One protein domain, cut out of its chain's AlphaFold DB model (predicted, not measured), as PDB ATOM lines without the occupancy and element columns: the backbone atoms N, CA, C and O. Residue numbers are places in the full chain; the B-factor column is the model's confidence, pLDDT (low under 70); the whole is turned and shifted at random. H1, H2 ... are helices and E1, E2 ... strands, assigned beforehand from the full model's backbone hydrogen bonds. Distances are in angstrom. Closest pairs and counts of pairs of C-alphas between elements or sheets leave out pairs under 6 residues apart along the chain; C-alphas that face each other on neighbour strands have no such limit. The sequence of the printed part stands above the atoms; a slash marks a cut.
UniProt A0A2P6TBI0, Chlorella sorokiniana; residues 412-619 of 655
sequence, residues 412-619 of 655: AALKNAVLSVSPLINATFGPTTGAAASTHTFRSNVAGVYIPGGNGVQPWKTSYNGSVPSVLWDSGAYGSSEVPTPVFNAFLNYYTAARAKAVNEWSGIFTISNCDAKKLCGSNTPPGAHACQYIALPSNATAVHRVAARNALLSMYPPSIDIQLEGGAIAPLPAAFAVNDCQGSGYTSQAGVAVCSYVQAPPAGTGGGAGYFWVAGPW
ATOM      1  N   ALA A 412      96.496 -25.872  39.670       90.81
ATOM      2  CA  ALA A 412      95.595 -24.801  39.246       90.81
ATOM      3  C   ALA A 412      95.901 -23.461  39.946       90.81
ATOM      4  O   ALA A 412      95.825 -22.399  39.327       90.81
ATOM      5  N   ALA A 413      96.342 -23.513  41.210       89.56
ATOM      6  CA  ALA A 413      96.760 -22.350  41.996       89.56
ATOM      7  C   ALA A 413      97.979 -21.598  41.416       89.56
ATOM      8  O   ALA A 413      98.231 -20.456  41.792       89.56
ATOM      9  N   LEU A 414      98.735 -22.217  40.504       91.94
ATOM     10  CA  LEU A 414      99.962 -21.672  39.919       91.94
ATOM     11  C   LEU A 414      99.821 -21.287  38.443       91.94
ATOM     12  O   LEU A 414     100.827 -20.973  37.807       91.94
ATOM     13  N   LYS A 415      98.599 -21.263  37.892       85.81
ATOM     14  CA  LYS A 415      98.362 -20.978  36.466       85.81
ATOM     15  C   LYS A 415      99.021 -19.675  35.987       85.81
ATOM     16  O   LYS A 415      99.548 -19.641  34.881       85.81
ATOM     17  N   ASN A 416      99.045 -18.649  36.841       85.81
ATOM     18  CA  ASN A 416      99.626 -17.333  36.545       85.81
ATOM     19  C   ASN A 416     100.815 -16.977  37.456       85.81
ATOM     20  O   ASN A 416     101.258 -15.833  37.472       85.81
ATOM     21  N   ALA A 417     101.297 -17.923  38.265       89.19
ATOM     22  CA  ALA A 417     102.355 -17.644  39.225       89.19
ATOM     23  C   ALA A 417     103.729 -17.663  38.543       89.19
ATOM     24  O   ALA A 417     104.056 -18.587  37.793       89.19
ATOM     25  N   VAL A 418     104.554 -16.664  38.860       89.81
ATOM     26  CA  VAL A 418     105.978 -16.687  38.519       89.81
ATOM     27  C   VAL A 418     106.664 -17.684  39.450       89.81
ATOM     28  O   VAL A 418     106.584 -17.561  40.672       89.81
ATOM     29  N   LEU A 419     107.306 -18.693  38.866       95.12
ATOM     30  CA  LEU A 419     108.126 -19.648  39.606       95.12
ATOM     31  C   LEU A 419     109.550 -19.109  39.713       95.12
ATOM     32  O   LEU A 419     110.078 -18.568  38.742       95.12
ATOM     33  N   SER A 420     110.183 -19.308  40.864       96.50
ATOM     34  CA  SER A 420     111.626 -19.134  41.000       96.50
ATOM     35  C   SER A 420     112.333 -20.176  40.139       96.50
ATOM     36  O   SER A 420     111.873 -21.315  40.061       96.50
ATOM     37  N   VAL A 421     113.426 -19.790  39.478       95.31
ATOM     38  CA  VAL A 421     114.164 -20.652  38.544       95.31
ATOM     39  C   VAL A 421     115.642 -20.637  38.899       95.31
ATOM     40  O   VAL A 421     116.205 -19.573  39.135       95.31
ATOM     41  N   SER A 422     116.274 -21.805  38.916       94.00
ATOM     42  CA  SER A 422     117.718 -21.938  39.103       94.00
ATOM     43  C   SER A 422     118.268 -23.034  38.188       94.00
ATOM     44  O   SER A 422     117.559 -24.013  37.930       94.00
ATOM     45  N   PRO A 423     119.497 -22.893  37.663       92.94
ATOM     46  CA  PRO A 423     120.102 -23.927  36.848       92.94
ATOM     47  C   PRO A 423     120.358 -25.189  37.671       92.94
ATOM     48  O   PRO A 423     120.716 -25.147  38.854       92.94
ATOM     49  N   LEU A 424     120.190 -26.330  37.011       91.19
ATOM     50  CA  LEU A 424     120.679 -27.607  37.499       91.19
ATOM     51  C   LEU A 424     122.104 -27.827  36.995       91.19
ATOM     52  O   LEU A 424     122.410 -27.587  35.822       91.19
ATOM     53  N   ILE A 425     122.968 -28.323  37.872       88.12
ATOM     54  CA  ILE A 425     124.325 -28.740  37.520       88.12
ATOM     55  C   ILE A 425     124.347 -30.230  37.189       88.12
ATOM     56  O   ILE A 425     123.572 -31.019  37.732       88.12
ATOM     57  N   ASN A 426     125.263 -30.629  36.311       81.31
ATOM     58  CA  ASN A 426     125.513 -32.040  36.062       81.31
ATOM     59  C   ASN A 426     126.315 -32.624  37.235       81.31
ATOM     60  O   ASN A 426     127.537 -32.499  37.280       81.31
ATOM     61  N   ALA A 427     125.619 -33.215  38.204       74.12
ATOM     62  CA  ALA A 427     126.231 -33.821  39.377       74.12
ATOM     63  C   ALA A 427     125.966 -35.329  39.419       74.12
ATOM     64  O   ALA A 427     124.881 -35.788  39.786       74.12
ATOM     65  N   THR A 428     126.999 -36.101  39.096       63.03
ATOM     66  CA  THR A 428     127.059 -37.533  39.399       63.03
ATOM     67  C   THR A 428     127.559 -37.735  40.821       63.03
ATOM     68  O   THR A 428     128.674 -37.323  41.142       63.03
ATOM     69  N   PHE A 429     126.751 -38.392  41.653       62.25
ATOM     70  CA  PHE A 429     127.168 -38.873  42.966       62.25
ATOM     71  C   PHE A 429     127.435 -40.383  42.895       62.25
ATOM     72  O   PHE A 429     126.718 -41.113  42.209       62.25
ATOM     73  N   GLY A 430     128.492 -40.837  43.570       55.94
ATOM     74  CA  GLY A 430     128.932 -42.234  43.581       55.94
ATOM     75  C   GLY A 430     130.391 -42.413  43.144       55.94
ATOM     76  O   GLY A 430     130.966 -41.517  42.515       55.94
ATOM     77  N   PRO A 431     131.022 -43.549  43.493       49.75
ATOM     78  CA  PRO A 431     132.380 -43.851  43.068       49.75
ATOM     79  C   PRO A 431     132.461 -43.831  41.538       49.75
ATOM     80  O   PRO A 431     131.630 -44.406  40.838       49.75
ATOM     81  N   THR A 432     133.491 -43.185  40.995       48.34
ATOM     82  CA  THR A 432     133.769 -43.191  39.550       48.34
ATOM     83  C   THR A 432     134.131 -44.588  39.030       48.34
ATOM     84  O   THR A 432     134.169 -44.791  37.816       48.34
ATOM     85  N   THR A 433     134.366 -45.547  39.934       42.44
ATOM     86  CA  THR A 433     134.808 -46.917  39.662       42.44
ATOM     87  C   THR A 433     133.974 -47.945  40.448       42.44
ATOM     88  O   THR A 433     134.195 -48.130  41.642       42.44
ATOM     89  N   GLY A 434     133.062 -48.664  39.779       51.66
ATOM     90  CA  GLY A 434     132.422 -49.891  40.298       51.66
ATOM     91  C   GLY A 434     130.931 -49.798  40.681       51.66
ATOM     92  O   GLY A 434     130.385 -48.712  40.789       51.66
ATOM     93  N   ALA A 435     130.308 -50.977  40.847       46.16
ATOM     94  CA  ALA A 435     128.873 -51.354  40.888       46.16
ATOM     95  C   ALA A 435     127.798 -50.484  41.565       46.16
ATOM     96  O   ALA A 435     126.619 -50.838  41.459       46.16
ATOM     97  N   ALA A 436     128.131 -49.406  42.270       51.47
ATOM     98  CA  ALA A 436     127.103 -48.501  42.760       51.47
ATOM     99  C   ALA A 436     126.422 -47.864  41.543       51.47
ATOM    100  O   ALA A 436     127.090 -47.238  40.716       51.47
ATOM    101  N   ALA A 437     125.106 -48.047  41.405       49.75
ATOM    102  CA  ALA A 437     124.359 -47.338  40.377       49.75
ATOM    103  C   ALA A 437     124.629 -45.842  40.569       49.75
ATOM    104  O   ALA A 437     124.428 -45.316  41.665       49.75
ATOM    105  N   SER A 438     125.148 -45.165  39.544       51.06
ATOM    106  CA  SER A 438     125.399 -43.732  39.653       51.06
ATOM    107  C   SER A 438     124.058 -43.039  39.868       51.06
ATOM    108  O   SER A 438     123.227 -43.009  38.957       51.06
ATOM    109  N   THR A 439     123.833 -42.497  41.063       57.25
ATOM    110  CA  THR A 439     122.652 -41.686  41.336       57.25
ATOM    111  C   THR A 439     122.928 -40.311  40.758       57.25
ATOM    112  O   THR A 439     123.727 -39.528  41.288       57.25
ATOM    113  N   HIS A 440     122.300 -40.018  39.622       70.50
ATOM    114  CA  HIS A 440     122.160 -38.632  39.205       70.50
ATOM    115  C   HIS A 440     121.301 -37.941  40.232       70.50
ATOM    116  O   HIS A 440     120.243 -38.440  40.607       70.50
ATOM    117  N   THR A 441     121.772 -36.799  40.693       82.31
ATOM    118  CA  THR A 441     121.053 -36.039  41.701       82.31
ATOM    119  C   THR A 441     120.699 -34.684  41.140       82.31
ATOM    120  O   THR A 441     121.503 -34.063  40.440       82.31
ATOM    121  N   PHE A 442     119.498 -34.203  41.445       89.69
ATOM    122  CA  PHE A 442     119.165 -32.831  41.118       89.69
ATOM    123  C   PHE A 442     119.916 -31.909  42.057       89.69
ATOM    124  O   PHE A 442     119.671 -31.894  43.266       89.69
ATOM    125  N   ARG A 443     120.833 -31.134  41.483       92.44
ATOM    126  CA  ARG A 443     121.619 -30.170  42.234       92.44
ATOM    127  C   ARG A 443     121.618 -28.807  41.592       92.44
ATOM    128  O   ARG A 443     121.617 -28.703  40.371       92.44
ATOM    129  N   SER A 444     121.705 -27.786  42.427       93.69
ATOM    130  CA  SER A 444     121.970 -26.408  42.014       93.69
ATOM    131  C   SER A 444     123.158 -25.872  42.798       93.69
ATOM    132  O   SER A 444     123.382 -26.269  43.939       93.69
ATOM    133  N   ASN A 445     123.930 -24.976  42.201       93.25
ATOM    134  CA  ASN A 445     124.992 -24.273  42.911       93.25
ATOM    135  C   ASN A 445     124.402 -23.207  43.850       93.25
ATOM    136  O   ASN A 445     123.392 -22.576  43.529       93.25
ATOM    137  N   VAL A 446     125.043 -22.992  44.998       94.56
ATOM    138  CA  VAL A 446     124.632 -22.027  46.026       94.56
ATOM    139  C   VAL A 446     125.564 -20.819  46.022       94.56
ATOM    140  O   VAL A 446     126.700 -20.904  46.469       94.56
ATOM    141  N   ALA A 447     125.070 -19.665  45.582       95.00
ATOM    142  CA  ALA A 447     125.811 -18.402  45.571       95.00
ATOM    143  C   ALA A 447     126.006 -17.799  46.978       95.00
ATOM    144  O   ALA A 447     126.984 -17.094  47.234       95.00
ATOM    145  N   GLY A 448     125.097 -18.074  47.913       95.81
ATOM    146  CA  GLY A 448     125.198 -17.568  49.278       95.81
ATOM    147  C   GLY A 448     124.100 -18.079  50.195       95.81
ATOM    148  O   GLY A 448     123.164 -18.748  49.764       95.81
ATOM    149  N   VAL A 449     124.215 -17.751  51.477       97.25
ATOM    150  CA  VAL A 449     123.175 -18.018  52.473       97.25
ATOM    151  C   VAL A 449     122.962 -16.804  53.349       97.25
ATOM    152  O   VAL A 449     123.915 -16.120  53.726       97.25
ATOM    153  N   TYR A 450     121.704 -16.577  53.708       98.00
ATOM    154  CA  TYR A 450     121.277 -15.561  54.651       98.00
ATOM    155  C   TYR A 450     120.408 -16.180  55.751       98.00
ATOM    156  O   TYR A 450     119.493 -16.952  55.480       98.00
ATOM    157  N   ILE A 451     120.697 -15.841  57.005       97.88
ATOM    158  CA  ILE A 451     119.830 -16.120  58.150       97.88
ATOM    159  C   ILE A 451     119.423 -14.762  58.727       97.88
ATOM    160  O   ILE A 451     120.299 -13.995  59.149       97.88
ATOM    161  N   PRO A 452     118.122 -14.431  58.740       96.75
ATOM    162  CA  PRO A 452     117.663 -13.152  59.252       96.75
ATOM    163  C   PRO A 452     118.002 -12.996  60.735       96.75
ATOM    164  O   PRO A 452     118.019 -13.958  61.501       96.75
ATOM    165  N   GLY A 453     118.263 -11.753  61.137       93.81
ATOM    166  CA  GLY A 453     118.411 -11.399  62.545       93.81
ATOM    167  C   GLY A 453     117.065 -11.400  63.269       93.81
ATOM    168  O   GLY A 453     115.998 -11.491  62.662       93.81
ATOM    169  N   GLY A 454     117.107 -11.289  64.590       92.44
ATOM    170  CA  GLY A 454     115.916 -11.287  65.435       92.44
ATOM    171  C   GLY A 454     116.267 -11.605  66.878       92.44
ATOM    172  O   GLY A 454     117.294 -12.214  67.149       92.44
ATOM    173  N   ASN A 455     115.435 -11.163  67.825       87.75
ATOM    174  CA  ASN A 455     115.618 -11.464  69.251       87.75
ATOM    175  C   ASN A 455     117.023 -11.125  69.799       87.75
ATOM    176  O   ASN A 455     117.571 -11.860  70.610       87.75
ATOM    177  N   GLY A 456     117.603 -10.006  69.347       87.62
ATOM    178  CA  GLY A 456     118.946  -9.563  69.750       87.62
ATOM    179  C   GLY A 456     120.097 -10.211  68.971       87.62
ATOM    180  O   GLY A 456     121.250  -9.847  69.182       87.62
ATOM    181  N   VAL A 457     119.805 -11.125  68.044       92.62
ATOM    182  CA  VAL A 457     120.792 -11.767  67.170       92.62
ATOM    183  C   VAL A 457     120.923 -10.970  65.880       92.62
ATOM    184  O   VAL A 457     119.923 -10.649  65.231       92.62
ATOM    185  N   GLN A 458     122.159 -10.646  65.505       95.38
ATOM    186  CA  GLN A 458     122.449  -9.970  64.244       95.38
ATOM    187  C   GLN A 458     122.198 -10.906  63.053       95.38
ATOM    188  O   GLN A 458     122.448 -12.108  63.172       95.38
ATOM    189  N   PRO A 459     121.738 -10.385  61.902       97.38
ATOM    190  CA  PRO A 459     121.636 -11.187  60.691       97.38
ATOM    191  C   PRO A 459     122.984 -11.807  60.321       97.38
ATOM    192  O   PRO A 459     124.019 -11.140  60.377       97.38
ATOM    193  N   TRP A 460     122.967 -13.067  59.900       98.00
ATOM    194  CA  TRP A 460     124.156 -13.777  59.443       98.00
ATOM    195  C   TRP A 460     124.092 -13.980  57.931       98.00
ATOM    196  O   TRP A 460     123.037 -14.299  57.384       98.00
ATOM    197  N   LYS A 461     125.217 -13.794  57.239       97.31
ATOM    198  CA  LYS A 461     125.309 -14.036  55.798       97.31
ATOM    199  C   LYS A 461     126.669 -14.581  55.403       97.31
ATOM    200  O   LYS A 461     127.683 -14.206  55.989       97.31
ATOM    201  N   THR A 462     126.683 -15.400  54.364       95.44
ATOM    202  CA  THR A 462     127.905 -15.833  53.690       95.44
ATOM    203  C   THR A 462     127.685 -15.879  52.180       95.44
ATOM    204  O   THR A 462     126.561 -16.081  51.719       95.44
ATOM    205  N   SER A 463     128.754 -15.680  51.417       94.50
ATOM    206  CA  SER A 463     128.766 -15.783  49.956       94.50
ATOM    207  C   SER A 463     129.846 -16.773  49.550       94.50
ATOM    208  O   SER A 463     130.913 -16.807  50.164       94.50
ATOM    209  N   TYR A 464     129.578 -17.565  48.518       91.44
ATOM    210  CA  TYR A 464     130.493 -18.599  48.051       91.44
ATOM    211  C   TYR A 464     131.112 -18.183  46.715       91.44
ATOM    212  O   TYR A 464     130.431 -18.133  45.696       91.44
ATOM    213  N   ASN A 465     132.417 -17.895  46.722       82.81
ATOM    214  CA  ASN A 465     133.186 -17.556  45.523       82.81
ATOM    215  C   ASN A 465     134.125 -18.726  45.168       82.81
ATOM    216  O   ASN A 465     135.046 -19.035  45.922       82.81
ATOM    217  N   GLY A 466     133.918 -19.376  44.018       70.25
ATOM    218  CA  GLY A 466     134.851 -20.356  43.438       70.25
ATOM    219  C   GLY A 466     134.577 -21.820  43.799       70.25
ATOM    220  O   GLY A 466     134.254 -22.609  42.917       70.25
ATOM    221  N   SER A 467     134.680 -22.201  45.076       72.12
ATOM    222  CA  SER A 467     134.286 -23.547  45.546       72.12
ATOM    223  C   SER A 467     132.833 -23.515  45.996       72.12
ATOM    224  O   SER A 467     132.539 -23.410  47.187       72.12
ATOM    225  N   VAL A 468     131.926 -23.478  45.024       68.69
ATOM    226  CA  VAL A 468     130.504 -23.256  45.282       68.69
ATOM    227  C   VAL A 468     129.901 -24.537  45.869       68.69
ATOM    228  O   VAL A 468     129.926 -25.575  45.201       68.69
ATOM    229  N   PRO A 469     129.377 -24.520  47.108       88.12
ATOM    230  CA  PRO A 469     128.634 -25.657  47.608       88.12
ATOM    231  C   PRO A 469     127.390 -25.837  46.741       88.12
ATOM    232  O   PRO A 469     126.797 -24.876  46.251       88.12
ATOM    233  N   SER A 470     126.988 -27.083  46.542       91.88
ATOM    234  CA  SER A 470     125.735 -27.384  45.856       91.88
ATOM    235  C   SER A 470     124.640 -27.674  46.869       91.88
ATOM    236  O   SER A 470     124.912 -28.099  47.992       91.88
ATOM    237  N   VAL A 471     123.396 -27.466  46.464       93.81
ATOM    238  CA  VAL A 471     122.220 -27.991  47.144       93.81
ATOM    239  C   VAL A 471     121.732 -29.232  46.417       93.81
ATOM    240  O   VAL A 471     121.526 -29.196  45.209       93.81
ATOM    241  N   LEU A 472     121.577 -30.327  47.155       93.12
ATOM    242  CA  LEU A 472     120.898 -31.545  46.747       93.12
ATOM    243  C   LEU A 472     119.403 -31.407  47.045       93.12
ATOM    244  O   LEU A 472     119.020 -31.218  48.200       93.12
ATOM    245  N   TRP A 473     118.579 -31.521  46.006       94.31
ATOM    246  CA  TRP A 473     117.124 -31.530  46.116       94.31
ATOM    247  C   TRP A 473     116.637 -32.966  46.271       94.31
ATOM    248  O   TRP A 473     116.508 -33.695  45.284       94.31
ATOM    249  N   ASP A 474     116.371 -33.371  47.506       92.19
ATOM    250  CA  ASP A 474     116.060 -34.755  47.823       92.19
ATOM    251  C   ASP A 474     114.684 -34.886  48.456       92.19
ATOM    252  O   ASP A 474     114.425 -34.516  49.603       92.19
ATOM    253  N   SER A 475     113.790 -35.440  47.657       91.25
ATOM    254  CA  SER A 475     112.417 -35.620  48.040       91.25
ATOM    255  C   SER A 475     112.204 -36.867  48.934       91.25
ATOM    256  O   SER A 475     111.221 -36.956  49.673       91.25
ATOM    257  N   GLY A 476     113.165 -37.794  48.917       86.88
ATOM    258  CA  GLY A 476     113.160 -39.037  49.681       86.88
ATOM    259  C   GLY A 476     113.881 -38.936  51.016       86.88
ATOM    260  O   GLY A 476     113.652 -39.776  51.872       86.88
ATOM    261  N   ALA A 477     114.688 -37.902  51.258       83.94
ATOM    262  CA  ALA A 477     115.342 -37.708  52.550       83.94
ATOM    263  C   ALA A 477     114.318 -37.524  53.689       83.94
ATOM    264  O   ALA A 477     113.527 -36.573  53.723       83.94
ATOM    265  N   TYR A 478     114.361 -38.445  54.658       69.19
ATOM    266  CA  TYR A 478     113.280 -38.753  55.601       69.19
ATOM    267  C   TYR A 478     113.029 -37.756  56.741       69.19
ATOM    268  O   TYR A 478     112.431 -38.115  57.762       69.19
ATOM    269  N   GLY A 479     113.447 -36.502  56.582       70.19
ATOM    270  CA  GLY A 479     113.009 -35.436  57.472       70.19
ATOM    271  C   GLY A 479     114.089 -34.566  58.070       70.19
ATOM    272  O   GLY A 479     113.725 -33.776  58.920       70.19
ATOM    273  N   SER A 480     115.355 -34.643  57.669       82.88
ATOM    274  CA  SER A 480     116.355 -33.657  58.085       82.88
ATOM    275  C   SER A 480     117.026 -33.028  56.874       82.88
ATOM    276  O   SER A 480     117.511 -33.720  55.987       82.88
ATOM    277  N   SER A 481     117.023 -31.699  56.832       91.75
ATOM    278  CA  SER A 481     117.821 -30.947  55.880       91.75
ATOM    279  C   SER A 481     119.187 -30.673  56.493       91.75
ATOM    280  O   SER A 481     119.288 -30.084  57.576       91.75
ATOM    281  N   GLU A 482     120.237 -31.078  55.795       92.06
ATOM    282  CA  GLU A 482     121.612 -30.822  56.205       92.06
ATOM    283  C   GLU A 482     122.082 -29.495  55.626       92.06
ATOM    284  O   GLU A 482     121.862 -29.186  54.451       92.06
ATOM    285  N   VAL A 483     122.736 -28.696  56.459       94.12
ATOM    286  CA  VAL A 483     123.352 -27.437  56.039       94.12
ATOM    287  C   VAL A 483     124.822 -27.435  56.448       94.12
ATOM    288  O   VAL A 483     125.164 -28.058  57.452       94.12
ATOM    289  N   PRO A 484     125.708 -26.719  55.735       93.31
ATOM    290  CA  PRO A 484     127.117 -26.638  56.102       93.31
ATOM    291  C   PRO A 484     127.309 -26.193  57.554       93.31
ATOM    292  O   PRO A 484     126.586 -25.321  58.040       93.31
ATOM    293  N   THR A 485     128.322 -26.729  58.235       92.88
ATOM    294  CA  THR A 485     128.580 -26.458  59.661       92.88
ATOM    295  C   THR A 485     128.561 -24.967  60.034       92.88
ATOM    296  O   THR A 485     127.923 -24.634  61.032       92.88
ATOM    297  N   PRO A 486     129.154 -24.030  59.258       93.69
ATOM    298  CA  PRO A 486     129.050 -22.601  59.572       93.69
ATOM    299  C   PRO A 486     127.608 -22.067  59.564       93.69
ATOM    300  O   PRO A 486     127.250 -21.261  60.421       93.69
ATOM    301  N   VAL A 487     126.772 -22.549  58.637       95.75
ATOM    302  CA  VAL A 487     125.345 -22.200  58.543       95.75
ATOM    303  C   VAL A 487     124.586 -22.787  59.731       95.75
ATOM    304  O   VAL A 487     123.801 -22.084  60.366       95.75
ATOM    305  N   PHE A 488     124.850 -24.051  60.077       96.00
ATOM    306  CA  PHE A 488     124.218 -24.701  61.224       96.00
ATOM    307  C   PHE A 488     124.566 -24.002  62.543       96.00
ATOM    308  O   PHE A 488     123.682 -23.752  63.360       96.00
ATOM    309  N   ASN A 489     125.830 -23.615  62.731       95.75
ATOM    310  CA  ASN A 489     126.271 -22.867  63.908       95.75
ATOM    311  C   ASN A 489     125.574 -21.502  64.002       95.75
ATOM    312  O   ASN A 489     125.139 -21.108  65.082       95.75
ATOM    313  N   ALA A 490     125.416 -20.791  62.882       96.75
ATOM    314  CA  ALA A 490     124.672 -19.533  62.849       96.75
ATOM    315  C   ALA A 490     123.183 -19.727  63.198       96.75
ATOM    316  O   ALA A 490     122.629 -18.960  63.988       96.75
ATOM    317  N   PHE A 491     122.555 -20.789  62.686       97.56
ATOM    318  CA  PHE A 491     121.200 -21.192  63.068       97.56
ATOM    319  C   PHE A 491     121.088 -21.514  64.572       97.56
ATOM    320  O   PHE A 491     120.180 -21.016  65.236       97.56
ATOM    321  N   LEU A 492     122.025 -22.285  65.137       97.44
ATOM    322  CA  LEU A 492     122.038 -22.615  66.567       97.44
ATOM    323  C   LEU A 492     122.237 -21.383  67.454       97.44
ATOM    324  O   LEU A 492     121.603 -21.286  68.508       97.44
ATOM    325  N   ASN A 493     123.074 -20.435  67.030       96.81
ATOM    326  CA  ASN A 493     123.260 -19.165  67.730       96.81
ATOM    327  C   ASN A 493     121.957 -18.358  67.763       96.81
ATOM    328  O   ASN A 493     121.577 -17.867  68.829       96.81
ATOM    329  N   TYR A 494     121.239 -18.282  66.632       97.69
ATOM    330  CA  TYR A 494     119.907 -17.678  66.591       97.69
ATOM    331  C   TYR A 494     118.967 -18.368  67.579       97.69
ATOM    332  O   TYR A 494     118.396 -17.719  68.457       97.69
ATOM    333  N   TYR A 495     118.831 -19.691  67.447       97.62
ATOM    334  CA  TYR A 495     117.906 -20.489  68.245       97.62
ATOM    335  C   TYR A 495     118.157 -20.335  69.747       97.62
ATOM    336  O   TYR A 495     117.223 -20.132  70.518       97.62
ATOM    337  N   THR A 496     119.419 -20.385  70.171       96.69
ATOM    338  CA  THR A 496     119.794 -20.310  71.588       96.69
ATOM    339  C   THR A 496     119.365 -18.983  72.214       96.69
ATOM    340  O   THR A 496     118.730 -18.975  73.272       96.69
ATOM    341  N   ALA A 497     119.649 -17.863  71.546       96.38
ATOM    342  CA  ALA A 497     119.269 -16.537  72.028       96.38
ATOM    343  C   ALA A 497     117.746 -16.317  71.982       96.38
ATOM    344  O   ALA A 497     117.150 -15.855  72.959       96.38
ATOM    345  N   ALA A 498     117.100 -16.705  70.879       96.88
ATOM    346  CA  ALA A 498     115.658 -16.570  70.706       96.88
ATOM    347  C   ALA A 498     114.869 -17.430  71.707       96.88
ATOM    348  O   ALA A 498     113.887 -16.963  72.281       96.88
ATOM    349  N   ARG A 499     115.336 -18.651  71.995       96.56
ATOM    350  CA  ARG A 499     114.756 -19.519  73.025       96.56
ATOM    351  C   ARG A 499     114.866 -18.918  74.416       96.56
ATOM    352  O   ARG A 499     113.876 -18.924  75.140       96.56
ATOM    353  N   ALA A 500     116.038 -18.412  74.802       96.44
ATOM    354  CA  ALA A 500     116.214 -17.791  76.115       96.44
ATOM    355  C   ALA A 500     115.226 -16.631  76.314       96.44
ATOM    356  O   ALA A 500     114.569 -16.537  77.350       96.44
ATOM    357  N   LYS A 501     115.053 -15.798  75.280       96.25
ATOM    358  CA  LYS A 501     114.062 -14.723  75.287       96.25
ATOM    359  C   LYS A 501     112.628 -15.254  75.385       96.25
ATOM    360  O   LYS A 501     111.891 -14.795  76.250       96.25
ATOM    361  N   ALA A 502     112.243 -16.219  74.548       96.00
ATOM    362  CA  ALA A 502     110.887 -16.766  74.539       96.00
ATOM    363  C   ALA A 502     110.516 -17.425  75.879       96.00
ATOM    364  O   ALA A 502     109.424 -17.204  76.389       96.00
ATOM    365  N   VAL A 503     111.430 -18.183  76.493       96.88
ATOM    366  CA  VAL A 503     111.204 -18.778  77.821       96.88
ATOM    367  C   VAL A 503     110.914 -17.696  78.861       96.88
ATOM    368  O   VAL A 503     109.978 -17.850  79.639       96.88
ATOM    369  N   ASN A 504     111.657 -16.588  78.849       96.69
ATOM    370  CA  ASN A 504     111.438 -15.490  79.788       96.69
ATOM    371  C   ASN A 504     110.117 -14.755  79.516       96.69
ATOM    372  O   ASN A 504     109.314 -14.585  80.431       96.69
ATOM    373  N   GLU A 505     109.876 -14.365  78.261       96.75
ATOM    374  CA  GLU A 505     108.699 -13.597  77.827       96.75
ATOM    375  C   GLU A 505     107.386 -14.346  78.083       96.75
ATOM    376  O   GLU A 505     106.395 -13.745  78.494       96.75
ATOM    377  N   TRP A 506     107.387 -15.669  77.899       96.62
ATOM    378  CA  TRP A 506     106.186 -16.496  78.005       96.62
ATOM    379  C   TRP A 506     106.055 -17.249  79.334       96.62
ATOM    380  O   TRP A 506     105.047 -17.924  79.528       96.62
ATOM    381  N   SER A 507     107.008 -17.118  80.264       95.75
ATOM    382  CA  SER A 507     107.041 -17.866  81.539       95.75
ATOM    383  C   SER A 507     105.785 -17.717  82.410       95.75
ATOM    384  O   SER A 507     105.433 -18.645  83.135       95.75
ATOM    385  N   GLY A 508     105.081 -16.582  82.323       95.75
ATOM    386  CA  GLY A 508     103.827 -16.345  83.049       95.75
ATOM    387  C   GLY A 508     102.581 -16.977  82.415       95.75
ATOM    388  O   GLY A 508     101.519 -16.969  83.029       95.75
ATOM    389  N   ILE A 509     102.691 -17.500  81.189       96.00
ATOM    390  CA  ILE A 509     101.564 -18.036  80.406       96.00
ATOM    391  C   ILE A 509     101.787 -19.514  80.071       96.00
ATOM    392  O   ILE A 509     100.860 -20.318  80.149       96.00
ATOM    393  N   PHE A 510     103.013 -19.883  79.694       96.81
ATOM    394  CA  PHE A 510     103.363 -21.213  79.216       96.81
ATOM    395  C   PHE A 510     104.646 -21.730  79.861       96.81
ATOM    396  O   PHE A 510     105.619 -21.003  80.050       96.81
ATOM    397  N   THR A 511     104.690 -23.041  80.086       96.62
ATOM    398  CA  THR A 511     105.938 -23.760  80.345       96.62
ATOM    399  C   THR A 511     106.455 -24.345  79.034       96.62
ATOM    400  O   THR A 511     105.851 -25.261  78.474       96.62
ATOM    401  N   ILE A 512     107.573 -23.812  78.536       96.69
ATOM    402  CA  ILE A 512     108.256 -24.321  77.339       96.69
ATOM    403  C   ILE A 512     109.253 -25.403  77.760       96.69
ATOM    404  O   ILE A 512     110.095 -25.186  78.630       96.69
ATOM    405  N   SER A 513     109.183 -26.566  77.119       95.38
ATOM    406  CA  SER A 513     110.027 -27.726  77.416       95.38
ATOM    407  C   SER A 513     110.585 -28.358  76.140       95.38
ATOM    408  O   SER A 513     110.052 -28.157  75.049       95.38
ATOM    409  N   ASN A 514     111.666 -29.131  76.263       94.81
ATOM    410  CA  ASN A 514     112.117 -29.991  75.169       94.81
ATOM    411  C   ASN A 514     111.152 -31.177  75.045       94.81
ATOM    412  O   ASN A 514     110.717 -31.720  76.061       94.81
ATOM    413  N   CYS A 515     110.876 -31.626  73.823       88.88
ATOM    414  CA  CYS A 515     110.115 -32.854  73.592       88.88
ATOM    415  C   CYS A 515     110.970 -33.997  73.049       88.88
ATOM    416  O   CYS A 515     112.061 -33.798  72.517       88.88
ATOM    417  N   ASP A 516     110.443 -35.219  73.158       87.31
ATOM    418  CA  ASP A 516     110.992 -36.383  72.468       87.31
ATOM    419  C   ASP A 516     110.753 -36.220  70.958       87.31
ATOM    420  O   ASP A 516     109.680 -36.523  70.430       87.31
ATOM    421  N   ALA A 517     111.766 -35.692  70.271       84.19
ATOM    422  CA  ALA A 517     111.734 -35.394  68.844       84.19
ATOM    423  C   ALA A 517     111.379 -36.628  68.001       84.19
ATOM    424  O   ALA A 517     110.564 -36.540  67.083       84.19
ATOM    425  N   LYS A 518     111.895 -37.811  68.357       81.25
ATOM    426  CA  LYS A 518     111.553 -39.056  67.653       81.25
ATOM    427  C   LYS A 518     110.069 -39.362  67.804       81.25
ATOM    428  O   LYS A 518     109.384 -39.669  66.823       81.25
ATOM    429  N   LYS A 519     109.550 -39.215  69.026       79.44
ATOM    430  CA  LYS A 519     108.139 -39.453  69.332       79.44
ATOM    431  C   LYS A 519     107.189 -38.366  68.893       79.44
ATOM    432  O   LYS A 519     106.048 -38.751  68.708       79.44
ATOM    433  N   LEU A 520     107.564 -37.107  68.655       78.81
ATOM    434  CA  LEU A 520     106.632 -36.057  68.182       78.81
ATOM    435  C   LEU A 520     106.873 -35.590  66.740       78.81
ATOM    436  O   LEU A 520     105.917 -35.403  65.991       78.81
ATOM    437  N   CYS A 521     108.128 -35.480  66.323       79.00
ATOM    438  CA  CYS A 521     108.523 -34.930  65.027       79.00
ATOM    439  C   CYS A 521     108.819 -36.005  63.968       79.00
ATOM    440  O   CYS A 521     108.716 -35.719  62.776       79.00
ATOM    441  N   GLY A 522     109.101 -37.245  64.391       78.06
ATOM    442  CA  GLY A 522     109.395 -38.386  63.512       78.06
ATOM    443  C   GLY A 522     110.790 -38.972  63.755       78.06
ATOM    444  O   GLY A 522     111.654 -38.320  64.338       78.06
ATOM    445  N   SER A 523     111.020 -40.213  63.315       73.06
ATOM    446  CA  SER A 523     112.231 -40.991  63.635       73.06
ATOM    447  C   SER A 523     113.540 -40.380  63.131       73.06
ATOM    448  O   SER A 523     114.580 -40.647  63.727       73.06
ATOM    449  N   ASN A 524     113.484 -39.553  62.086       74.00
ATOM    450  CA  ASN A 524     114.656 -38.927  61.462       74.00
ATOM    451  C   ASN A 524     114.799 -37.449  61.831       74.00
ATOM    452  O   ASN A 524     115.503 -36.698  61.164       74.00
ATOM    453  N   THR A 525     114.107 -37.012  62.883       79.56
ATOM    454  CA  THR A 525     114.353 -35.684  63.436       79.56
ATOM    455  C   THR A 525     115.768 -35.664  64.017       79.56
ATOM    456  O   THR A 525     116.133 -36.626  64.709       79.56
ATOM    457  N   PRO A 526     116.567 -34.612  63.761       84.19
ATOM    458  CA  PRO A 526     117.925 -34.548  64.278       84.19
ATOM    459  C   PRO A 526     117.964 -34.650  65.804       84.19
ATOM    460  O   PRO A 526     117.004 -34.275  66.486       84.19
ATOM    461  N   PRO A 527     119.073 -35.139  66.381       84.19
ATOM    462  CA  PRO A 527     119.292 -34.999  67.808       84.19
ATOM    463  C   PRO A 527     119.518 -33.520  68.165       84.19
ATOM    464  O   PRO A 527     120.039 -32.741  67.368       84.19
ATOM    465  N   GLY A 528     119.170 -33.139  69.394       89.38
ATOM    466  CA  GLY A 528     119.462 -31.812  69.943       89.38
ATOM    467  C   GLY A 528     118.236 -31.098  70.501       89.38
ATOM    468  O   GLY A 528     117.096 -31.455  70.219       89.38
ATOM    469  N   ALA A 529     118.470 -30.072  71.323       90.44
ATOM    470  CA  ALA A 529     117.382 -29.301  71.922       90.44
ATOM    471  C   ALA A 529     116.581 -28.523  70.865       90.44
ATOM    472  O   ALA A 529     115.369 -28.394  70.992       90.44
ATOM    473  N   HIS A 530     117.230 -28.034  69.803       92.19
ATOM    474  CA  HIS A 530     116.567 -27.302  68.717       92.19
ATOM    475  C   HIS A 530     115.575 -28.156  67.932       92.19
ATOM    476  O   HIS A 530     114.639 -27.614  67.352       92.19
ATOM    477  N   ALA A 531     115.744 -29.475  67.939       88.50
ATOM    478  CA  ALA A 531     114.954 -30.403  67.147       88.50
ATOM    479  C   ALA A 531     113.461 -30.409  67.509       88.50
ATOM    480  O   ALA A 531     112.622 -30.599  66.630       88.50
ATOM    481  N   CYS A 532     113.119 -30.221  68.787       93.56
ATOM    482  CA  CYS A 532     111.740 -30.320  69.261       93.56
ATOM    483  C   CYS A 532     111.521 -29.486  70.526       93.56
ATOM    484  O   CYS A 532     112.156 -29.734  71.554       93.56
ATOM    485  N   GLN A 533     110.573 -28.552  70.467       95.88
ATOM    486  CA  GLN A 533     110.106 -27.776  71.618       95.88
ATOM    487  C   GLN A 533     108.594 -27.925  71.790       95.88
ATOM    488  O   GLN A 533     107.869 -28.041  70.802       95.88
ATOM    489  N   TYR A 534     108.120 -27.929  73.033       94.38
ATOM    490  CA  TYR A 534     106.749 -28.283  73.386       94.38
ATOM    491  C   TYR A 534     106.177 -27.397  74.490       94.38
ATOM    492  O   TYR A 534     106.854 -27.088  75.474       94.38
ATOM    493  N   ILE A 535     104.901 -27.048  74.331       94.88
ATOM    494  CA  ILE A 535     104.055 -26.442  75.359       94.88
ATOM    495  C   ILE A 535     102.881 -27.388  75.604       94.88
ATOM    496  O   ILE A 535     102.058 -27.609  74.709       94.88
ATOM    497  N   ALA A 536     102.787 -27.905  76.829       91.94
ATOM    498  CA  ALA A 536     101.587 -28.580  77.304       91.94
ATOM    499  C   ALA A 536     100.468 -27.548  77.475       91.94
ATOM    500  O   ALA A 536     100.682 -26.469  78.029       91.94
ATOM    501  N   LEU A 537      99.275 -27.877  76.998       89.50
ATOM    502  CA  LEU A 537      98.100 -27.031  77.121       89.50
ATOM    503  C   LEU A 537      97.111 -27.640  78.119       89.50
ATOM    504  O   LEU A 537      96.951 -28.864  78.167       89.50
ATOM    505  N   PRO A 538      96.402 -26.809  78.901       88.25
ATOM    506  CA  PRO A 538      95.339 -27.308  79.758       88.25
ATOM    507  C   PRO A 538      94.198 -27.898  78.916       88.25
ATOM    508  O   PRO A 538      94.001 -27.536  77.751       88.25
ATOM    509  N   SER A 539      93.408 -28.797  79.507       85.88
ATOM    510  CA  SER A 539      92.299 -29.476  78.818       85.88
ATOM    511  C   SER A 539      91.243 -28.511  78.260       85.88
ATOM    512  O   SER A 539      90.594 -28.822  77.265       85.88
ATOM    513  N   ASN A 540      91.110 -27.317  78.846       86.81
ATOM    514  CA  ASN A 540      90.206 -26.249  78.413       86.81
ATOM    515  C   ASN A 540      90.865 -25.200  77.486       86.81
ATOM    516  O   ASN A 540      90.297 -24.126  77.275       86.81
ATOM    517  N   ALA A 541      92.057 -25.464  76.935       87.81
ATOM    518  CA  ALA A 541      92.759 -24.514  76.076       87.81
ATOM    519  C   ALA A 541      91.964 -24.163  74.805       87.81
ATOM    520  O   ALA A 541      91.724 -25.004  73.930       87.81
ATOM    521  N   THR A 542      91.619 -22.881  74.681       88.44
ATOM    522  CA  THR A 542      90.926 -22.309  73.515       88.44
ATOM    523  C   THR A 542      91.823 -22.259  72.267       88.44
ATOM    524  O   THR A 542      93.044 -22.423  72.340       88.44
ATOM    525  N   ALA A 543      91.237 -21.962  71.102       85.94
ATOM    526  CA  ALA A 543      91.993 -21.734  69.865       85.94
ATOM    527  C   ALA A 543      93.037 -20.608  70.006       85.94
ATOM    528  O   ALA A 543      94.142 -20.726  69.481       85.94
ATOM    529  N   VAL A 544      92.723 -19.558  70.773       90.25
ATOM    530  CA  VAL A 544      93.641 -18.437  71.040       90.25
ATOM    531  C   VAL A 544      94.874 -18.909  71.811       90.25
ATOM    532  O   VAL A 544      95.990 -18.588  71.410       90.25
ATOM    533  N   HIS A 545      94.703 -19.741  72.848       91.44
ATOM    534  CA  HIS A 545      95.833 -20.323  73.585       91.44
ATOM    535  C   HIS A 545      96.736 -21.158  72.672       91.44
ATOM    536  O   HIS A 545      97.956 -21.061  72.754       91.44
ATOM    537  N   ARG A 546      96.150 -21.943  71.758       89.25
ATOM    538  CA  ARG A 546      96.904 -22.765  70.795       89.25
ATOM    539  C   ARG A 546      97.710 -21.914  69.816       89.25
ATOM    540  O   ARG A 546      98.861 -22.237  69.541       89.25
ATOM    541  N   VAL A 547      97.125 -20.828  69.304       90.38
ATOM    542  CA  VAL A 547      97.826 -19.879  68.424       90.38
ATOM    543  C   VAL A 547      98.946 -19.165  69.179       90.38
ATOM    544  O   VAL A 547     100.059 -19.088  68.666       90.38
ATOM    545  N   ALA A 548      98.694 -18.708  70.407       94.12
ATOM    546  CA  ALA A 548      99.708 -18.067  71.241       94.12
ATOM    547  C   ALA A 548     100.873 -19.020  71.560       94.12
ATOM    548  O   ALA A 548     102.022 -18.660  71.329       94.12
ATOM    549  N   ALA A 549     100.590 -20.257  71.984       94.44
ATOM    550  CA  ALA A 549     101.609 -21.278  72.225       94.44
ATOM    551  C   ALA A 549     102.420 -21.591  70.957       94.44
ATOM    552  O   ALA A 549     103.646 -21.679  71.000       94.44
ATOM    553  N   ARG A 550     101.756 -21.698  69.799       93.81
ATOM    554  CA  ARG A 550     102.433 -21.878  68.509       93.81
ATOM    555  C   ARG A 550     103.368 -20.714  68.192       93.81
ATOM    556  O   ARG A 550     104.507 -20.954  67.810       93.81
ATOM    557  N   ASN A 551     102.900 -19.478  68.339       94.75
ATOM    558  CA  ASN A 551     103.697 -18.290  68.045       94.75
ATOM    559  C   ASN A 551     104.881 -18.160  69.012       94.75
ATOM    560  O   ASN A 551     105.988 -17.873  68.564       94.75
ATOM    561  N   ALA A 552     104.670 -18.450  70.301       96.06
ATOM    562  CA  ALA A 552     105.731 -18.513  71.300       96.06
ATOM    563  C   ALA A 552     106.819 -19.506  70.873       96.06
ATOM    564  O   ALA A 552     107.997 -19.153  70.828       96.06
ATOM    565  N   LEU A 553     106.428 -20.716  70.463       96.50
ATOM    566  CA  LEU A 553     107.385 -21.727  70.030       96.50
ATOM    567  C   LEU A 553     108.090 -21.367  68.710       96.50
ATOM    568  O   LEU A 553     109.303 -21.527  68.596       96.50
ATOM    569  N   LEU A 554     107.361 -20.862  67.712       95.25
ATOM    570  CA  LEU A 554     107.943 -20.459  66.427       95.25
ATOM    571  C   LEU A 554     108.905 -19.273  66.571       95.25
ATOM    572  O   LEU A 554     109.880 -19.206  65.832       95.25
ATOM    573  N   SER A 555     108.686 -18.383  67.547       95.94
ATOM    574  CA  SER A 555     109.563 -17.230  67.802       95.94
ATOM    575  C   SER A 555     110.997 -17.607  68.195       95.94
ATOM    576  O   SER A 555     111.893 -16.767  68.121       95.94
ATOM    577  N   MET A 556     111.228 -18.864  68.591       97.25
ATOM    578  CA  MET A 556     112.549 -19.390  68.940       97.25
ATOM    579  C   MET A 556     113.401 -19.745  67.720       97.25
ATOM    580  O   MET A 556     114.580 -20.042  67.870       97.25
ATOM    581  N   TYR A 557     112.827 -19.744  66.518       97.69
ATOM    582  CA  TYR A 557     113.499 -20.149  65.288       97.69
ATOM    583  C   TYR A 557     113.519 -18.986  64.298       97.69
ATOM    584  O   TYR A 557     112.580 -18.185  64.283       97.69
ATOM    585  N   PRO A 558     114.553 -18.873  63.445       96.81
ATOM    586  CA  PRO A 558     114.467 -17.938  62.339       96.81
ATOM    587  C   PRO A 558     113.338 -18.403  61.401       96.81
ATOM    588  O   PRO A 558     113.101 -19.607  61.284       96.81
ATOM    589  N   PRO A 559     112.627 -17.495  60.713       95.31
ATOM    590  CA  PRO A 559     111.564 -17.895  59.790       95.31
ATOM    591  C   PRO A 559     112.077 -18.832  58.680       95.31
ATOM    592  O   PRO A 559     111.387 -19.778  58.294       95.31
ATOM    593  N   SER A 560     113.306 -18.613  58.207       96.50
ATOM    594  CA  SER A 560     113.979 -19.436  57.201       96.50
ATOM    595  C   SER A 560     115.504 -19.315  57.276       96.50
ATOM    596  O   SER A 560     116.050 -18.395  57.887       96.50
ATOM    597  N   ILE A 561     116.182 -20.264  56.634       97.75
ATOM    598  CA  ILE A 561     117.556 -20.153  56.146       97.75
ATOM    599  C   ILE A 561     117.442 -19.927  54.635       97.75
ATOM    600  O   ILE A 561     117.021 -20.824  53.901       97.75
ATOM    601  N   ASP A 562     117.764 -18.729  54.166       97.88
ATOM    602  CA  ASP A 562     117.592 -18.338  52.770       97.88
ATOM    603  C   ASP A 562     118.817 -18.758  51.959       97.88
ATOM    604  O   ASP A 562     119.892 -18.166  52.077       97.88
ATOM    605  N   ILE A 563     118.657 -19.799  51.139       97.50
ATOM    606  CA  ILE A 563     119.712 -20.324  50.271       97.50
ATOM    607  C   ILE A 563     119.633 -19.586  48.934       97.50
ATOM    608  O   ILE A 563     118.715 -19.813  48.144       97.50
ATOM    609  N   GLN A 564     120.578 -18.687  48.677       97.44
ATOM    610  CA  GLN A 564     120.687 -17.996  47.399       97.44
ATOM    611  C   GLN A 564     121.383 -18.913  46.395       97.44
ATOM    612  O   GLN A 564     122.538 -19.288  46.577       97.44
ATOM    613  N   LEU A 565     120.683 -19.266  45.327       96.19
ATOM    614  CA  LEU A 565     121.186 -20.125  44.266       96.19
ATOM    615  C   LEU A 565     121.915 -19.303  43.198       96.19
ATOM    616  O   LEU A 565     121.676 -18.101  43.037       96.19
ATOM    617  N   GLU A 566     122.768 -19.959  42.412       91.00
ATOM    618  CA  GLU A 566     123.210 -19.384  41.141       91.00
ATOM    619  C   GLU A 566     121.987 -19.048  40.269       91.00
ATOM    620  O   GLU A 566     120.972 -19.749  40.284       91.00
ATOM    621  N   GLY A 567     122.043 -17.916  39.566       89.25
ATOM    622  CA  GLY A 567     120.879 -17.325  38.890       89.25
ATOM    623  C   GLY A 567     120.013 -16.419  39.778       89.25
ATOM    624  O   GLY A 567     119.078 -15.802  39.282       89.25
ATOM    625  N   GLY A 568     120.328 -16.291  41.073       94.12
ATOM    626  CA  GLY A 568     119.731 -15.295  41.970       94.12
ATOM    627  C   GLY A 568     118.415 -15.707  42.633       94.12
ATOM    628  O   GLY A 568     117.908 -14.962  43.471       94.12
ATOM    629  N   ALA A 569     117.872 -16.885  42.315       96.25
ATOM    630  CA  ALA A 569     116.718 -17.430  43.024       96.25
ATOM    631  C   ALA A 569     117.050 -17.700  44.499       96.25
ATOM    632  O   ALA A 569     118.138 -18.171  44.826       96.25
ATOM    633  N   ILE A 570     116.092 -17.441  45.387       97.56
ATOM    634  CA  ILE A 570     116.209 -17.736  46.817       97.56
ATOM    635  C   ILE A 570     115.336 -18.948  47.122       97.56
ATOM    636  O   ILE A 570     114.130 -18.920  46.886       97.56
ATOM    637  N   ALA A 571     115.942 -20.003  47.657       97.19
ATOM    638  CA  ALA A 571     115.259 -21.185  48.154       97.19
ATOM    639  C   ALA A 571     115.201 -21.134  49.691       97.19
ATOM    640  O   ALA A 571     116.155 -21.541  50.357       97.19
ATOM    641  N   PRO A 572     114.103 -20.632  50.286       96.88
ATOM    642  CA  PRO A 572     113.988 -20.541  51.735       96.88
ATOM    643  C   PRO A 572     113.801 -21.937  52.335       96.88
ATOM    644  O   PRO A 572     112.795 -22.601  52.067       96.88
ATOM    645  N   LEU A 573     114.751 -22.373  53.160       95.75
ATOM    646  CA  LEU A 573     114.649 -23.571  53.989       95.75
ATOM    647  C   LEU A 573     113.944 -23.211  55.305       95.75
ATOM    648  O   LEU A 573     114.527 -22.483  56.107       95.75
ATOM    649  N   PRO A 574     112.708 -23.682  55.560       93.81
ATOM    650  CA  PRO A 574     112.030 -23.381  56.816       93.81
ATOM    651  C   PRO A 574     112.817 -23.953  57.995       93.81
ATOM    652  O   PRO A 574     113.171 -25.134  57.992       93.81
ATOM    653  N   ALA A 575     113.083 -23.128  59.007       94.44
ATOM    654  CA  ALA A 575     113.911 -23.556  60.129       94.44
ATOM    655  C   ALA A 575     113.137 -24.420  61.135       94.44
ATOM    656  O   ALA A 575     113.740 -25.213  61.862       94.44
ATOM    657  N   ALA A 576     111.808 -24.285  61.170       91.81
ATOM    658  CA  ALA A 576     110.937 -25.099  62.000       91.81
ATOM    659  C   ALA A 576     109.498 -25.180  61.466       91.81
ATOM    660  O   ALA A 576     109.054 -24.352  60.672       91.81
ATOM    661  N   PHE A 577     108.763 -26.187  61.938       86.88
ATOM    662  CA  PHE A 577     107.388 -26.487  61.555       86.88
ATOM    663  C   PHE A 577     106.542 -26.698  62.806       86.88
ATOM    664  O   PHE A 577     106.920 -27.453  63.703       86.88
ATOM    665  N   ALA A 578     105.377 -26.057  62.861       83.12
ATOM    666  CA  ALA A 578     104.426 -26.289  63.937       83.12
ATOM    667  C   ALA A 578     103.704 -27.630  63.748       83.12
ATOM    668  O   ALA A 578     103.170 -27.916  62.675       83.12
ATOM    669  N   VAL A 579     103.640 -28.418  64.818       78.44
ATOM    670  CA  VAL A 579     102.919 -29.687  64.897       78.44
ATOM    671  C   VAL A 579     101.936 -29.593  66.057       78.44
ATOM    672  O   VAL A 579     102.316 -29.384  67.206       78.44
ATOM    673  N   ASN A 580     100.645 -29.733  65.767       72.00
ATOM    674  CA  ASN A 580      99.650 -29.852  66.828       72.00
ATOM    675  C   ASN A 580      99.704 -31.286  67.378       72.00
ATOM    676  O   ASN A 580      99.540 -32.231  66.599       72.00
ATOM    677  N   ASP A 581      99.919 -31.453  68.688       71.19
ATOM    678  CA  ASP A 581      99.805 -32.769  69.316       71.19
ATOM    679  C   ASP A 581      98.326 -33.068  69.576       71.19
ATOM    680  O   ASP A 581      97.645 -32.433  70.387       71.19
ATOM    681  N   CYS A 582      97.821 -34.010  68.797       62.72
ATOM    682  CA  CYS A 582      96.449 -34.455  68.826       62.72
ATOM    683  C   CYS A 582      96.385 -35.699  69.700       62.72
ATOM    684  O   CYS A 582      96.801 -36.762  69.237       62.72
ATOM    685  N   GLN A 583      95.864 -35.556  70.923       59.25
ATOM    686  CA  GLN A 583      95.700 -36.646  71.888       59.25
ATOM    687  C   GLN A 583      95.254 -37.945  71.196       59.25
ATOM    688  O   GLN A 583      94.183 -38.024  70.600       59.25
ATOM    689  N   GLY A 584      96.112 -38.959  71.254       55.81
ATOM    690  CA  GLY A 584      95.860 -40.313  70.776       55.81
ATOM    691  C   GLY A 584      96.473 -41.300  71.762       55.81
ATOM    692  O   GLY A 584      97.359 -40.924  72.526       55.81
ATOM    693  N   SER A 585      96.024 -42.555  71.743       47.47
ATOM    694  CA  SER A 585      96.325 -43.609  72.734       47.47
ATOM    695  C   SER A 585      97.811 -43.995  72.915       47.47
ATOM    696  O   SER A 585      98.107 -44.943  73.634       47.47
ATOM    697  N   GLY A 586      98.751 -43.259  72.312       53.38
ATOM    698  CA  GLY A 586     100.200 -43.413  72.487       53.38
ATOM    699  C   GLY A 586     100.974 -42.109  72.743       53.38
ATOM    700  O   GLY A 586     102.202 -42.134  72.694       53.38
ATOM    701  N   TYR A 587     100.294 -40.984  72.986       54.22
ATOM    702  CA  TYR A 587     100.914 -39.667  73.203       54.22
ATOM    703  C   TYR A 587     100.690 -39.160  74.625       54.22
ATOM    704  O   TYR A 587      99.968 -39.785  75.403       54.22
ATOM    705  N   THR A 588     101.371 -38.068  74.994       53.81
ATOM    706  CA  THR A 588     101.263 -37.501  76.344       53.81
ATOM    707  C   THR A 588      99.787 -37.322  76.707       53.81
ATOM    708  O   THR A 588      98.969 -36.973  75.857       53.81
ATOM    709  N   SER A 589      99.409 -37.601  77.955       58.28
ATOM    710  CA  SER A 589      98.004 -37.535  78.387       58.28
ATOM    711  C   SER A 589      97.392 -36.129  78.263       58.28
ATOM    712  O   SER A 589      96.187 -35.957  78.436       58.28
ATOM    713  N   GLN A 590      98.194 -35.115  77.927       69.31
ATOM    714  CA  GLN A 590      97.811 -33.716  77.795       69.31
ATOM    715  C   GLN A 590      97.936 -33.252  76.342       69.31
ATOM    716  O   GLN A 590      98.918 -33.542  75.669       69.31
ATOM    717  N   ALA A 591      96.935 -32.517  75.855       80.12
ATOM    718  CA  ALA A 591      97.025 -31.842  74.567       80.12
ATOM    719  C   ALA A 591      98.147 -30.794  74.609       80.12
ATOM    720  O   ALA A 591      98.382 -30.179  75.646       80.12
ATOM    721  N   GLY A 592      98.794 -30.528  73.479       87.25
ATOM    722  CA  GLY A 592      99.832 -29.505  73.428       87.25
ATOM    723  C   GLY A 592     100.178 -29.054  72.022       87.25
ATOM    724  O   GLY A 592      99.586 -29.484  71.029       87.25
ATOM    725  N   VAL A 593     101.136 -28.138  71.949       89.44
ATOM    726  CA  VAL A 593     101.711 -27.661  70.690       89.44
ATOM    727  C   VAL A 593     103.191 -27.990  70.704       89.44
ATOM    728  O   VAL A 593     103.881 -27.687  71.673       89.44
ATOM    729  N   ALA A 594     103.667 -28.596  69.622       90.19
ATOM    730  CA  ALA A 594     105.080 -28.814  69.376       90.19
ATOM    731  C   ALA A 594     105.548 -27.969  68.188       90.19
ATOM    732  O   ALA A 594     104.788 -27.678  67.261       90.19
ATOM    733  N   VAL A 595     106.821 -27.600  68.192       91.38
ATOM    734  CA  VAL A 595     107.526 -27.092  67.017       91.38
ATOM    735  C   VAL A 595     108.742 -27.976  66.787       91.38
ATOM    736  O   VAL A 595     109.516 -28.235  67.707       91.38
ATOM    737  N   CYS A 596     108.870 -28.452  65.554       91.19
ATOM    738  CA  CYS A 596     109.911 -29.365  65.116       91.19
ATOM    739  C   CYS A 596     110.885 -28.634  64.197       91.19
ATOM    740  O   CYS A 596     110.453 -28.016  63.224       91.19
ATOM    741  N   SER A 597     112.182 -28.732  64.470       93.06
ATOM    742  CA  SER A 597     113.227 -28.301  63.543       93.06
ATOM    743  C   SER A 597     113.877 -29.509  62.899       93.06
ATOM    744  O   SER A 597     114.215 -30.490  63.558       93.06
ATOM    745  N   TYR A 598     114.068 -29.396  61.594       90.75
ATOM    746  CA  TYR A 598     114.658 -30.432  60.760       90.75
ATOM    747  C   TYR A 598     116.024 -30.014  60.221       90.75
ATOM    748  O   TYR A 598     116.578 -30.693  59.369       90.75
ATOM    749  N   VAL A 599     116.575 -28.897  60.701       94.25
ATOM    750  CA  VAL A 599     117.905 -28.431  60.307       94.25
ATOM    751  C   VAL A 599     118.958 -29.177  61.122       94.25
ATOM    752  O   VAL A 599     118.874 -29.230  62.354       94.25
ATOM    753  N   GLN A 600     119.967 -29.727  60.448       92.94
ATOM    754  CA  GLN A 600     121.097 -30.391  61.095       92.94
ATOM    755  C   GLN A 600     122.441 -30.039  60.458       92.94
ATOM    756  O   GLN A 600     122.509 -29.640  59.295       92.94
ATOM    757  N   ALA A 601     123.514 -30.190  61.237       91.88
ATOM    758  CA  ALA A 601     124.868 -30.223  60.697       91.88
ATOM    759  C   ALA A 601     125.090 -31.510  59.886       91.88
ATOM    760  O   ALA A 601     124.416 -32.510  60.149       91.88
ATOM    761  N   PRO A 602     126.069 -31.522  58.966       87.06
ATOM    762  CA  PRO A 602     126.474 -32.744  58.292       87.06
ATOM    763  C   PRO A 602     127.058 -33.728  59.321       87.06
ATOM    764  O   PRO A 602     127.639 -33.286  60.324       87.06
ATOM    765  N   PRO A 603     126.968 -35.048  59.088       80.56
ATOM    766  CA  PRO A 603     127.545 -36.030  59.993       80.56
ATOM    767  C   PRO A 603     129.059 -35.836  60.169       80.56
ATOM    768  O   PRO A 603     129.782 -35.472  59.229       80.56
ATOM    769  N   ALA A 604     129.549 -36.058  61.391       76.31
ATOM    770  CA  ALA A 604     130.959 -35.882  61.722       76.31
ATOM    771  C   ALA A 604     131.836 -36.833  60.888       76.31
ATOM    772  O   ALA A 604     131.545 -38.016  60.769       76.31
ATOM    773  N   GLY A 605     132.935 -36.326  60.321       66.69
ATOM    774  CA  GLY A 605     133.874 -37.151  59.550       66.69
ATOM    775  C   GLY A 605     133.565 -37.282  58.055       66.69
ATOM    776  O   GLY A 605     134.385 -37.836  57.331       66.69
ATOM    777  N   THR A 606     132.487 -36.681  57.543       63.28
ATOM    778  CA  THR A 606     132.169 -36.637  56.095       63.28
ATOM    779  C   THR A 606     133.127 -35.764  55.250       63.28
ATOM    780  O   THR A 606     132.810 -35.395  54.124       63.28
ATOM    781  N   GLY A 607     134.321 -35.421  55.760       52.97
ATOM    782  CA  GLY A 607     135.352 -34.658  55.033       52.97
ATOM    783  C   GLY A 607     134.949 -33.225  54.641       52.97
ATOM    784  O   GLY A 607     135.591 -32.619  53.786       52.97
ATOM    785  N   GLY A 608     133.882 -32.689  55.247       42.34
ATOM    786  CA  GLY A 608     133.111 -31.517  54.811       42.34
ATOM    787  C   GLY A 608     133.765 -30.136  54.928       42.34
ATOM    788  O   GLY A 608     133.137 -29.211  55.439       42.34
ATOM    789  N   GLY A 609     134.975 -29.947  54.397       44.94
ATOM    790  CA  GLY A 609     135.563 -28.611  54.227       44.94
ATOM    791  C   GLY A 609     134.759 -27.697  53.284       44.94
ATOM    792  O   GLY A 609     134.808 -26.480  53.428       44.94
ATOM    793  N   ALA A 610     133.965 -28.266  52.369       53.56
ATOM    794  CA  ALA A 610     133.132 -27.533  51.407       53.56
ATOM    795  C   ALA A 610     131.666 -28.016  51.418       53.56
ATOM    796  O   ALA A 610     131.092 -28.278  50.363       53.56
ATOM    797  N   GLY A 611     131.102 -28.206  52.622       70.31
ATOM    798  CA  GLY A 611     129.789 -28.818  52.878       70.31
ATOM    799  C   GLY A 611     128.705 -28.468  51.852       70.31
ATOM    800  O   GLY A 611     128.532 -27.311  51.487       70.31
ATOM    801  N   TYR A 612     127.978 -29.480  51.388       85.94
ATOM    802  CA  TYR A 612     126.808 -29.298  50.535       85.94
ATOM    803  C   TYR A 612     125.572 -29.019  51.398       85.94
ATOM    804  O   TYR A 612     125.555 -29.292  52.598       85.94
ATOM    805  N   PHE A 613     124.536 -28.469  50.779       92.94
ATOM    806  CA  PHE A 613     123.201 -28.432  51.358       92.94
ATOM    807  C   PHE A 613     122.471 -29.690  50.920       92.94
ATOM    808  O   PHE A 613     122.516 -30.056  49.747       92.94
ATOM    809  N   TRP A 614     121.767 -30.332  51.835       92.06
ATOM    810  CA  TRP A 614     120.865 -31.425  51.519       92.06
ATOM    811  C   TRP A 614     119.474 -31.015  51.957       92.06
ATOM    812  O   TRP A 614     119.199 -30.880  53.143       92.06
ATOM    813  N   VAL A 615     118.611 -30.726  50.993       93.00
ATOM    814  CA  VAL A 615     117.279 -30.195  51.254       93.00
ATOM    815  C   VAL A 615     116.262 -31.319  51.111       93.00
ATOM    816  O   VAL A 615     116.050 -31.831  50.015       93.00
ATOM    817  N   ALA A 616     115.651 -31.676  52.240       91.12
ATOM    818  CA  ALA A 616     114.819 -32.861  52.398       91.12
ATOM    819  C   ALA A 616     113.308 -32.606  52.210       91.12
ATOM    820  O   ALA A 616     112.854 -31.478  51.972       91.12
ATOM    821  N   GLY A 617     112.517 -33.662  52.446       88.38
ATOM    822  CA  GLY A 617     111.050 -33.691  52.548       88.38
ATOM    823  C   GLY A 617     110.341 -32.413  53.065       88.38
ATOM    824  O   GLY A 617     109.371 -31.913  52.479       88.38
ATOM    825  N   PRO A 618     110.795 -31.815  54.177       87.44
ATOM    826  CA  PRO A 618     110.134 -30.638  54.736       87.44
ATOM    827  C   PRO A 618     110.143 -29.416  53.808       87.44
ATOM    828  O   PRO A 618     109.214 -28.608  53.847       87.44
ATOM    829  N   TRP A 619     111.147 -29.275  52.940       92.88
ATOM    830  CA  TRP A 619     111.238 -28.123  52.046       92.88
ATOM    831  C   TRP A 619     110.228 -28.170  50.903       92.88
ATOM    832  O   TRP A 619     109.618 -27.142  50.613       92.88
TER     833      TRP A 619
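AT A GLANCE: This is residues 412 to 619 of the 655 residues of a protein of Chlorella sorokiniana (UniProt A0A2P6TBI0). Two sheets stand end to end, a strongly twisted one of six strands and a smaller one of four, and the long helix H1 runs beside both, meeting one near its start and the other near its end. The chain also passes between them directly where E8 runs on into E9; H3 covers one face of the smaller sheet and short H2 the other, while residues 412 to 418 and 431 to 436 stick out from the body. The printed part has 208 residues, with the order E1 E2 E3 E4 H1 E5 H2 E6 H3 E7 E8 E9 E10 E11; under half of them are in named elements, and the class is mixed. The larger sheet is mixed and branched at E2; the smaller runs E5 E6 E10 E9, antiparallel. The whole is compact, with a radius of gyration of the C-alphas of 19.0 A and spans of 60 by 45 by 39 A.

IN THESE COORDINATES: E1, residues 420 to 424, begins at C-alpha 420 (111.626, -19.134, 41.000). E2, 443 to 451, measures 21.3 A and bends by 73 degrees at residue 447. E3 is 460 to 463 and E4 470 to 473. H1, 485 to 506, measures 30.6 A from C-alpha 485 (128.580, -26.458, 59.661). E5 is 512 to 514, H2 517 to 521, E6 532 to 536. H3, 543 to 554, measures 16.4 A. E7 is 560 to 565, E8 570 to 574, E9 577 to 581, E10 592 to 596. E11, 613 to 615, ends at C-alpha 615 (117.279, -30.195, 51.254).

HOW THE PARTS SIT: E1 pairs with no named strand; its closest C-alpha to E2 is Leu 424, 4.8 A from Ser 444. E3 and E4 lie on one side of E2, E7 on the other side: N 449 and O 462 are 2.9 A apart, N 471 and O 444 2.8 A, N 450 and O 562 2.9 A. E7 and E8 form a hairpin, with N 561 to O 573 at 2.8 A; E4 and E11 are parallel, with N 472 to O 613 at 2.8 A. H1 only grazes this sheet, with residues 486 to 494, and the other with 499 to 506. In that other sheet these N and O pairs are within hydrogen-bond range: N 513 and O 534 of the neighbours E5 and E6 at 2.9 A, N 595 and O 533 of the neighbours E6 and E10 at 2.8 A, and N 579 and O 594 of the hairpin E9 and E10 at 2.8 A. H3 is 8.2 A over this sheet, over E10, the closest C-alphas being Leu 553 and Val 595, 6.2 A. H2, on the opposite face, is 8.4 A over it. H1 and H3 only just touch, with 3 pairs of C-alphas within 8 A, closest Ala 502 and Ala 552 at 6.3 A. In H1, H2 and H3 every O i to N i+4 pair is within hydrogen-bond range.

THE WHOLE: The C-alphas farthest apart, Thr 433 and Asn 540, are 62.6 A apart. The printed part has no cut. The links E1 to E2, E4 to H1 and E10 to E11 are long. The mean pLDDT of the printed part is 85.9; residues under 70 are 428 to 439, 468, 478, 582 to 590 and 605 to 610.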